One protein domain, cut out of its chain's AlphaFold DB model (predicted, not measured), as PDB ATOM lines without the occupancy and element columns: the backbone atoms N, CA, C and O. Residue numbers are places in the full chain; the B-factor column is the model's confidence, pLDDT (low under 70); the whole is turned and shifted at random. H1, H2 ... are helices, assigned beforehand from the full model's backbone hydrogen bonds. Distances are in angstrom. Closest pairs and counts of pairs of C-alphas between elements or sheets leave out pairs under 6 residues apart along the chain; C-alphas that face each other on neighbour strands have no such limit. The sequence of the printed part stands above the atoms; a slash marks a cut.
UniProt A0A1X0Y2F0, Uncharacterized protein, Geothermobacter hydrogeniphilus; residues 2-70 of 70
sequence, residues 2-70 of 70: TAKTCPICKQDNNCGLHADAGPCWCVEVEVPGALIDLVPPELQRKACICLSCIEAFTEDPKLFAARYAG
ATOM      1  N   THR A   2     200.946 279.064 328.603       56.84
ATOM      2  CA  THR A   2     201.650 278.698 329.839       56.84
ATOM      3  C   THR A   2     201.002 279.472 330.981       56.84
ATOM      4  O   THR A   2     200.874 280.693 330.889       56.84
ATOM      5  N   ALA A   3     200.526 278.781 332.019       70.75
ATOM      6  CA  ALA A   3     200.010 279.453 333.205       70.75
ATOM      7  C   ALA A   3     201.116 280.369 333.748       70.75
ATOM      8  O   ALA A   3     202.209 279.886 334.036       70.75
ATOM      9  N   LYS A   4     200.849 281.677 333.849       85.50
ATOM     10  CA  LYS A   4     201.796 282.668 334.397       85.50
ATOM     11  C   LYS A   4     201.755 282.737 335.921       85.50
ATOM     12  O   LYS A   4     202.429 283.549 336.530       85.50
ATOM     13  N   THR A   5     200.943 281.899 336.552       92.81
ATOM     14  CA  THR A   5     200.714 281.925 337.992       92.81
ATOM     15  C   THR A   5     201.347 280.700 338.628       92.81
ATOM     16  O   THR A   5     201.119 279.575 338.181       92.81
ATOM     17  N   CYS A   6     202.126 280.913 339.682       94.81
ATOM     18  CA  CYS A   6     202.679 279.845 340.495       94.81
ATOM     19  C   CYS A   6     201.529 279.053 341.139       94.81
ATOM     20  O   CYS A   6     200.680 279.647 341.816       94.81
ATOM     21  N   PRO A   7     201.482 277.719 340.978       94.75
ATOM     22  CA  PRO A   7     200.385 276.919 341.507       94.75
ATOM     23  C   PRO A   7     200.363 276.870 343.040       94.75
ATOM     24  O   PRO A   7     199.315 276.552 343.596       94.75
ATOM     25  N   ILE A   8     201.469 277.222 343.704       95.38
ATOM     26  CA  ILE A   8     201.605 277.198 345.163       95.38
ATOM     27  C   ILE A   8     201.223 278.556 345.763       95.38
ATOM     28  O   ILE A   8     200.195 278.680 346.422       95.38
ATOM     29  N   CYS A   9     201.999 279.609 345.488       95.81
ATOM     30  CA  CYS A   9     201.804 280.920 346.122       95.81
ATOM     31  C   CYS A   9     200.799 281.840 345.407       95.81
ATOM     32  O   CYS A   9     200.511 282.933 345.898       95.81
ATOM     33  N   LYS A  10     200.287 281.428 344.239       94.12
ATOM     34  CA  LYS A  10     199.344 282.181 343.392       94.12
ATOM     35  C   LYS A  10     199.846 283.550 342.897       94.12
ATOM     36  O   LYS A  10     199.060 284.322 342.357       94.12
ATOM     37  N   GLN A  11     201.139 283.841 343.044       94.50
ATOM     38  CA  GLN A  11     201.803 285.007 342.447       94.50
ATOM     39  C   GLN A  11     202.300 284.693 341.029       94.50
ATOM     40  O   GLN A  11     202.204 283.549 340.579       94.50
ATOM     41  N   ASP A  12     202.836 285.692 340.327       92.88
ATOM     42  CA  ASP A  12     203.468 285.483 339.020       92.88
ATOM     43  C   ASP A  12     204.633 284.480 339.135       92.88
ATOM     44  O   ASP A  12     205.442 284.549 340.066       92.88
ATOM     45  N   ASN A  13     204.704 283.517 338.216       92.56
ATOM     46  CA  ASN A  13     205.801 282.556 338.176       92.56
ATOM     47  C   ASN A  13     207.040 283.055 337.439       92.56
ATOM     48  O   ASN A  13     208.075 282.393 337.519       92.56
ATOM     49  N   ASN A  14     206.944 284.204 336.761       88.31
ATOM     50  CA  ASN A  14     208.009 284.812 335.971       88.31
ATOM     51  C   ASN A  14     208.691 283.795 335.043       88.31
ATOM     52  O   ASN A  14     209.913 283.785 334.888       88.31
ATOM     53  N   CYS A  15     207.905 282.884 334.456       88.19
ATOM     54  CA  CYS A  15     208.424 281.924 333.494       88.19
ATOM     55  C   CYS A  15     208.846 282.650 332.210       88.19
ATOM     56  O   CYS A  15     208.012 283.159 331.459       88.19
ATOM     57  N   GLY A  16     210.154 282.658 331.955       84.94
ATOM     58  CA  GLY A  16     210.776 283.262 330.781       84.94
ATOM     59  C   GLY A  16     210.913 282.329 329.577       84.94
ATOM     60  O   GLY A  16     211.561 282.710 328.614       84.94
ATOM     61  N   LEU A  17     210.331 281.119 329.590       81.25
ATOM     62  CA  LEU A  17     210.545 280.118 328.525       81.25
ATOM     63  C   LEU A  17     210.169 280.626 327.119       81.25
ATOM     64  O   LEU A  17     210.706 280.155 326.121       81.25
ATOM     65  N   HIS A  18     209.252 281.590 327.043       73.44
ATOM     66  CA  HIS A  18     208.847 282.256 325.802       73.44
ATOM     67  C   HIS A  18     209.093 283.769 325.846       73.44
ATOM     68  O   HIS A  18     208.425 284.515 325.136       73.44
ATOM     69  N   ALA A  19     209.978 284.235 326.730       72.06
ATOM     70  CA  ALA A  19     210.359 285.636 326.781       72.06
ATOM     71  C   ALA A  19     211.520 285.892 325.816       72.06
ATOM     72  O   ALA A  19     212.476 285.124 325.765       72.06
ATOM     73  N   ASP A  20     211.486 287.032 325.128       72.00
ATOM     74  CA  ASP A  20     212.570 287.480 324.238       72.00
ATOM     75  C   ASP A  20     213.856 287.877 325.003       72.00
ATOM     76  O   ASP A  20     214.833 288.326 324.410       72.00
ATOM     77  N   ALA A  21     213.856 287.732 326.333       70.50
ATOM     78  CA  ALA A  21     214.871 288.240 327.253       70.50
ATOM     79  C   ALA A  21     215.980 287.229 327.621       70.50
ATOM     80  O   ALA A  21     216.834 287.555 328.443       70.50
ATOM     81  N   GLY A  22     215.996 286.030 327.028       71.94
ATOM     82  CA  GLY A  22     217.033 285.015 327.265       71.94
ATOM     83  C   GLY A  22     216.524 283.742 327.956       71.94
ATOM     84  O   GLY A  22     215.312 283.539 328.059       71.94
ATOM     85  N   PRO A  23     217.432 282.838 328.381       80.44
ATOM     86  CA  PRO A  23     217.043 281.571 328.990       80.44
ATOM     87  C   PRO A  23     216.295 281.805 330.309       80.44
ATOM     88  O   PRO A  23     216.669 282.645 331.124       80.44
ATOM     89  N   CYS A  24     215.214 281.056 330.520       87.38
ATOM     90  CA  CYS A  24     214.485 281.074 331.784       87.38
ATOM     91  C   CYS A  24     215.352 280.475 332.898       87.38
ATOM     92  O   CYS A  24     215.995 279.454 332.674       87.38
ATOM     93  N   TRP A  25     215.253 281.009 334.119       86.62
ATOM     94  CA  TRP A  25     215.885 280.439 335.319       86.62
ATOM     95  C   TRP A  25     215.602 278.931 335.485       86.62
ATOM     96  O   TRP A  25     216.403 278.202 336.061       86.62
ATOM     97  N   CYS A  26     214.486 278.431 334.938       87.56
ATOM     98  CA  CYS A  26     214.082 277.032 335.057       87.56
ATOM     99  C   CYS A  26     214.995 276.040 334.320       87.56
ATOM    100  O   CYS A  26     214.797 274.839 334.479       87.56
ATOM    101  N   VAL A  27     215.948 276.504 333.501       87.75
ATOM    102  CA  VAL A  27     216.956 275.629 332.871       87.75
ATOM    103  C   VAL A  27     218.197 275.426 333.745       87.75
ATOM    104  O   VAL A  27     218.991 274.534 333.464       87.75
ATOM    105  N   GLU A  28     218.358 276.236 334.793       88.38
ATOM    106  CA  GLU A  28     219.546 276.250 335.658       88.38
ATOM    107  C   GLU A  28     219.265 275.727 337.071       88.38
ATOM    108  O   GLU A  28     220.198 275.410 337.803       88.38
ATOM    109  N   VAL A  29     217.990 275.614 337.461       89.31
ATOM    110  CA  VAL A  29     217.600 275.187 338.811       89.31
ATOM    111  C   VAL A  29     216.967 273.802 338.813       89.31
ATOM    112  O   VAL A  29     216.129 273.468 337.973       89.31
ATOM    113  N   GLU A  30     217.325 273.006 339.814       91.25
ATOM    114  CA  GLU A  30     216.653 271.746 340.103       91.25
ATOM    115  C   GLU A  30     215.412 272.010 340.964       91.25
ATOM    116  O   GLU A  30     215.481 272.691 341.986       91.25
ATOM    117  N   VAL A  31     214.260 271.480 340.547       94.06
ATOM    118  CA  VAL A  31     213.007 271.603 341.305       94.06
ATOM    119  C   VAL A  31     212.857 270.373 342.206       94.06
ATOM    120  O   VAL A  31     212.701 269.269 341.676       94.06
ATOM    121  N   PRO A  32     212.851 270.522 343.546       95.31
ATOM    122  CA  PRO A  32     212.736 269.385 344.453       95.31
ATOM    123  C   PRO A  32     211.441 268.595 344.231       95.31
ATOM    124  O   PRO A  32     210.357 269.172 344.167       95.31
ATOM    125  N   GLY A  33     211.525 267.261 344.186       95.75
ATOM    126  CA  GLY A  33     210.347 266.399 344.005       95.75
ATOM    127  C   GLY A  33     209.271 266.625 345.073       95.75
ATOM    128  O   GLY A  33     208.103 266.797 344.744       95.75
ATOM    129  N   ALA A  34     209.683 266.770 346.334       95.62
ATOM    130  CA  ALA A  34     208.774 267.056 347.443       95.62
ATOM    131  C   ALA A  34     208.049 268.411 347.310       95.62
ATOM    132  O   ALA A  34     206.950 268.569 347.831       95.62
ATOM    133  N   LEU A  35     208.627 269.381 346.592       96.62
ATOM    134  CA  LEU A  35     207.948 270.637 346.270       96.62
ATOM    135  C   LEU A  35     206.904 270.438 345.161       96.62
ATOM    136  O   LEU A  35     205.843 271.057 345.197       96.62
ATOM    137  N   ILE A  36     207.178 269.558 344.192       96.00
ATOM    138  CA  ILE A  36     206.212 269.179 343.149       96.00
ATOM    139  C   ILE A  36     205.005 268.468 343.769       96.00
ATOM    140  O   ILE A  36     203.883 268.699 343.327       96.00
ATOM    141  N   ASP A  37     205.206 267.671 344.817       95.06
ATOM    142  CA  ASP A  37     204.116 266.979 345.516       95.06
ATOM    143  C   ASP A  37     203.131 267.945 346.205       95.06
ATOM    144  O   ASP A  37     201.974 267.586 346.423       95.06
ATOM    145  N   LEU A  38     203.544 269.190 346.480       94.31
ATOM    146  CA  LEU A  38     202.668 270.257 346.991       94.31
ATOM    147  C   LEU A  38     201.819 270.925 345.895       94.31
ATOM    148  O   LEU A  38     200.926 271.718 346.189       94.31
ATOM    149  N   VAL A  39     202.099 270.652 344.620       94.44
ATOM    150  CA  VAL A  39     201.334 271.196 343.492       94.44
ATOM    151  C   VAL A  39     200.077 270.345 343.272       94.44
ATOM    152  O   VAL A  39     200.182 269.113 343.273       94.44
ATOM    153  N   PRO A  40     198.903 270.959 343.001       92.19
ATOM    154  CA  PRO A  40     197.699 270.220 342.633       92.19
ATOM    155  C   PRO A  40     197.977 269.197 341.519       92.19
ATOM    156  O   PRO A  40     198.643 269.557 340.539       92.19
ATOM    157  N   PRO A  41     197.494 267.943 341.632       93.00
ATOM    158  CA  PRO A  41     197.851 266.861 340.710       93.00
ATOM    159  C   PRO A  41     197.653 267.208 339.231       93.00
ATOM    160  O   PRO A  41     198.442 266.808 338.374       93.00
ATOM    161  N   GLU A  42     196.631 267.998 338.906       92.62
ATOM    162  CA  GLU A  42     196.344 268.420 337.541       92.62
ATOM    163  C   GLU A  42     197.388 269.385 336.957       92.62
ATOM    164  O   GLU A  42     197.539 269.427 335.729       92.62
ATOM    165  N   LEU A  43     198.135 270.098 337.811       93.25
ATOM    166  CA  LEU A  43     199.162 271.089 337.466       93.25
ATOM    167  C   LEU A  43     200.603 270.573 337.627       93.25
ATOM    168  O   LEU A  43     201.533 271.212 337.121       93.25
ATOM    169  N   GLN A  44     200.810 269.429 338.286       93.81
ATOM    170  CA  GLN A  44     202.135 268.826 338.445       93.81
ATOM    171  C   GLN A  44     202.804 268.601 337.087       93.81
ATOM    172  O   GLN A  44     202.206 268.035 336.171       93.81
ATOM    173  N   ARG A  45     204.058 269.055 336.950       89.75
ATOM    174  CA  ARG A  45     204.844 268.996 335.699       89.75
ATOM    175  C   ARG A  45     204.183 269.684 334.487       89.75
ATOM    176  O   ARG A  45     204.605 269.459 333.358       89.75
ATOM    177  N   LYS A  46     203.167 270.531 334.703       90.19
ATOM    178  CA  LYS A  46     202.472 271.302 333.652       90.19
ATOM    179  C   LYS A  46     202.480 272.812 333.891       90.19
ATOM    180  O   LYS A  46     202.332 273.571 332.937       90.19
ATOM    181  N   ALA A  47     202.636 273.249 335.139       90.69
ATOM    182  CA  ALA A  47     202.765 274.653 335.515       90.69
ATOM    183  C   ALA A  47     204.137 274.924 336.144       90.69
ATOM    184  O   ALA A  47     204.654 274.099 336.897       90.69
ATOM    185  N   CYS A  48     204.717 276.092 335.861       92.25
ATOM    186  CA  CYS A  48     205.972 276.502 336.483       92.25
ATOM    187  C   CYS A  48     205.730 276.948 337.930       92.25
ATOM    188  O   CYS A  48     204.844 277.765 338.201       92.25
ATOM    189  N   ILE A  49     206.550 276.432 338.843       94.56
ATOM    190  CA  ILE A  49     206.685 276.922 340.217       94.56
ATOM    191  C   ILE A  49     207.599 278.149 340.167       94.56
ATOM    192  O   ILE A  49     208.581 278.117 339.443       94.56
ATOM    193  N   CYS A  50     207.286 279.246 340.856       95.00
ATOM    194  CA  CYS A  50     208.151 280.432 340.819       95.00
ATOM    195  C   CYS A  50     209.502 280.168 341.502       95.00
ATOM    196  O   CYS A  50     209.564 279.402 342.466       95.00
ATOM    197  N   LEU A  51     210.554 280.865 341.056       94.50
ATOM    198  CA  LEU A  51     211.892 280.760 341.650       94.50
ATOM    199  C   LEU A  51     211.867 280.998 343.167       94.50
ATOM    200  O   LEU A  51     212.421 280.200 343.911       94.50
ATOM    201  N   SER A  52     211.104 281.989 343.641       95.69
ATOM    202  CA  SER A  52     210.996 282.267 345.081       95.69
ATOM    203  C   SER A  52     210.406 281.110 345.894       95.69
ATOM    204  O   SER A  52     210.773 280.929 347.050       95.69
ATOM    205  N   CYS A  53     209.502 280.306 345.319       96.50
ATOM    206  CA  CYS A  53     208.987 279.116 345.997       96.50
ATOM    207  C   CYS A  53     210.029 277.995 346.019       96.50
ATOM    208  O   CYS A  53     210.094 277.263 347.001       96.50
ATOM    209  N   ILE A  54     210.826 277.864 344.957       96.06
ATOM    210  CA  ILE A  54     211.913 276.881 344.882       96.06
ATOM    211  C   ILE A  54     212.987 277.219 345.917       96.06
ATOM    212  O   ILE A  54     213.367 276.354 346.702       96.06
ATOM    213  N   GLU A  55     213.417 278.479 345.972       96.06
ATOM    214  CA  GLU A  55     214.408 278.968 346.935       96.06
ATOM    215  C   GLU A  55     213.910 278.820 348.376       96.06
ATOM    216  O   GLU A  55     214.581 278.186 349.186       96.06
ATOM    217  N   ALA A  56     212.698 279.298 348.680       97.06
ATOM    218  CA  ALA A  56     212.138 279.214 350.030       97.06
ATOM    219  C   ALA A  56     211.945 277.765 350.506       97.06
ATOM    220  O   ALA A  56     212.172 277.461 351.676       97.06
ATOM    221  N   PHE A  57     211.532 276.858 349.612       97.50
ATOM    222  CA  PHE A  57     211.449 275.437 349.947       97.50
ATOM    223  C   PHE A  57     212.834 274.827 350.162       97.50
ATOM    224  O   PHE A  57     212.994 273.997 351.046       97.50
ATOM    225  N   THR A  58     213.828 275.215 349.364       95.56
ATOM    226  CA  THR A  58     215.201 274.706 349.497       95.56
ATOM    227  C   THR A  58     215.845 275.164 350.808       95.56
ATOM    228  O   THR A  58     216.592 274.400 351.413       95.56
ATOM    229  N   GLU A  59     215.529 276.378 351.266       97.19
ATOM    230  CA  GLU A  59     216.006 276.929 352.538       97.19
ATOM    231  C   GLU A  59     215.374 276.232 353.754       97.19
ATOM    232  O   GLU A  59     216.094 275.767 354.638       97.19
ATOM    233  N   ASP A  60     214.041 276.114 353.793       97.25
ATOM    234  CA  ASP A  60     213.333 275.417 354.872       97.25
ATOM    235  C   ASP A  60     212.066 274.702 354.359       97.25
ATOM    236  O   ASP A  60     210.960 275.268 354.367       97.25
ATOM    237  N   PRO A  61     212.178 273.414 353.973       96.19
ATOM    238  CA  PRO A  61     211.043 272.626 353.503       96.19
ATOM    239  C   PRO A  61     209.909 272.515 354.529       96.19
ATOM    240  O   PRO A  61     208.740 272.411 354.153       96.19
ATOM    241  N   LYS A  62     210.231 272.518 355.832       95.31
ATOM    242  CA  LYS A  62     209.238 272.336 356.900       95.31
ATOM    243  C   LYS A  62     208.413 273.598 357.075       95.31
ATOM    244  O   LYS A  62     207.185 273.517 357.118       95.31
ATOM    245  N   LEU A  63     209.074 274.752 357.153       95.62
ATOM    246  CA  LEU A  63     208.395 276.041 357.244       95.62
ATOM    247  C   LEU A  63     207.575 276.314 355.981       95.62
ATOM    248  O   LEU A  63     206.439 276.782 356.068       95.62
ATOM    249  N   PHE A  64     208.119 275.970 354.812       96.81
ATOM    250  CA  PHE A  64     207.400 276.107 353.555       96.81
ATOM    251  C   PHE A  64     206.132 275.248 353.526       96.81
ATOM    252  O   PHE A  64     205.050 275.757 353.232       96.81
ATOM    253  N   ALA A  65     206.239 273.961 353.874       93.88
ATOM    254  CA  ALA A  65     205.089 273.064 353.928       93.88
ATOM    255  C   ALA A  65     204.042 273.554 354.941       93.88
ATOM    256  O   ALA A  65     202.858 273.587 354.621       93.88
ATOM    257  N   ALA A  66     204.457 274.040 356.114       93.88
ATOM    258  CA  ALA A  66     203.537 274.615 357.099       93.88
ATOM    259  C   ALA A  66     202.753 275.829 356.563       93.88
ATOM    260  O   ALA A  66     201.648 276.107 357.028       93.88
ATOM    261  N   ARG A  67     203.311 276.554 355.588       93.56
ATOM    262  CA  ARG A  67     202.687 277.727 354.971       93.56
ATOM    263  C   ARG A  67     201.789 277.393 353.779       93.56
ATOM    264  O   ARG A  67     200.842 278.137 353.533       93.56
ATOM    265  N   TYR A  68     202.101 276.337 353.029       91.19
ATOM    266  CA  TYR A  68     201.511 276.104 351.706       91.19
ATOM    267  C   TYR A  68     200.924 274.703 351.473       91.19
ATOM    268  O   TYR A  68     200.270 274.510 350.455       91.19
ATOM    269  N   ALA A  69     201.119 273.736 352.372       79.19
ATOM    270  CA  ALA A  69     200.602 272.367 352.228       79.19
ATOM    271  C   ALA A  69     199.153 272.198 352.744       79.19
ATOM    272  O   ALA A  69     198.842 271.188 353.375       79.19
ATOM    273  N   GLY A  70     198.291 273.199 352.523       62.56
ATOM    274  CA  GLY A  70     196.900 273.247 353.004       62.56
ATOM    275  C   GLY A  70     195.872 273.116 351.893       62.56
ATOM    276  O   GLY A  70     195.977 273.895 350.920       62.56
TER     277      GLY A  70
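Overview. This is residues 2 to 70 of the 70 residues of an uncharacterized protein of Geothermobacter hydrogeniphilus (UniProt A0A1X0Y2F0). With little regular structure, this is a body made mostly of loops, with three short helices, H1, H2 and H3, grouped towards one end and a long loop around Asp 20 reaching to the other. The 69 printed residues hold H1, H2 and H3 in that order, 21 residues in all, and no named strand; the class is all helix. The whole is compact, with a radius of gyration of the C-alphas of 11.7 A and spans of 36 by 25 by 19 A.

Along the chain. Residues 2 to 32 have no named element. H1, residues 33 to 36, begins at C-alpha 33 (210.347, 266.399, 344.005). H2, residues 51 to 59, is 12.3 A long. H3, residues 61 to 68, is 10.3 A long and ends at C-alpha 68 (201.511, 276.104, 351.706).

Arrangement. H1 and H2 are close but not clearly touching, their closest C-alphas, Leu 35 and Phe 57, 7.0 A apart. H1 and H3 are near each other, with 5 pairs of C-alphas within 10 A. H2 and H3 touch only at the corner by their link, with closest C-alphas Phe 57 and Phe 64 at 5.5 A. They run opposite ways at a steep tilt of 47 degrees. In H2 and H3 every O i to N i+4 pair is within hydrogen-bond range; H1 is too short for one.

Size, cuts and confidence. The C-alphas farthest apart, those of Asp 20 and Ala 66, are 36.4 A apart. The printed part has no cut. The link from H1 to H2 is long. Residues 2 and 70 have pLDDT under 70.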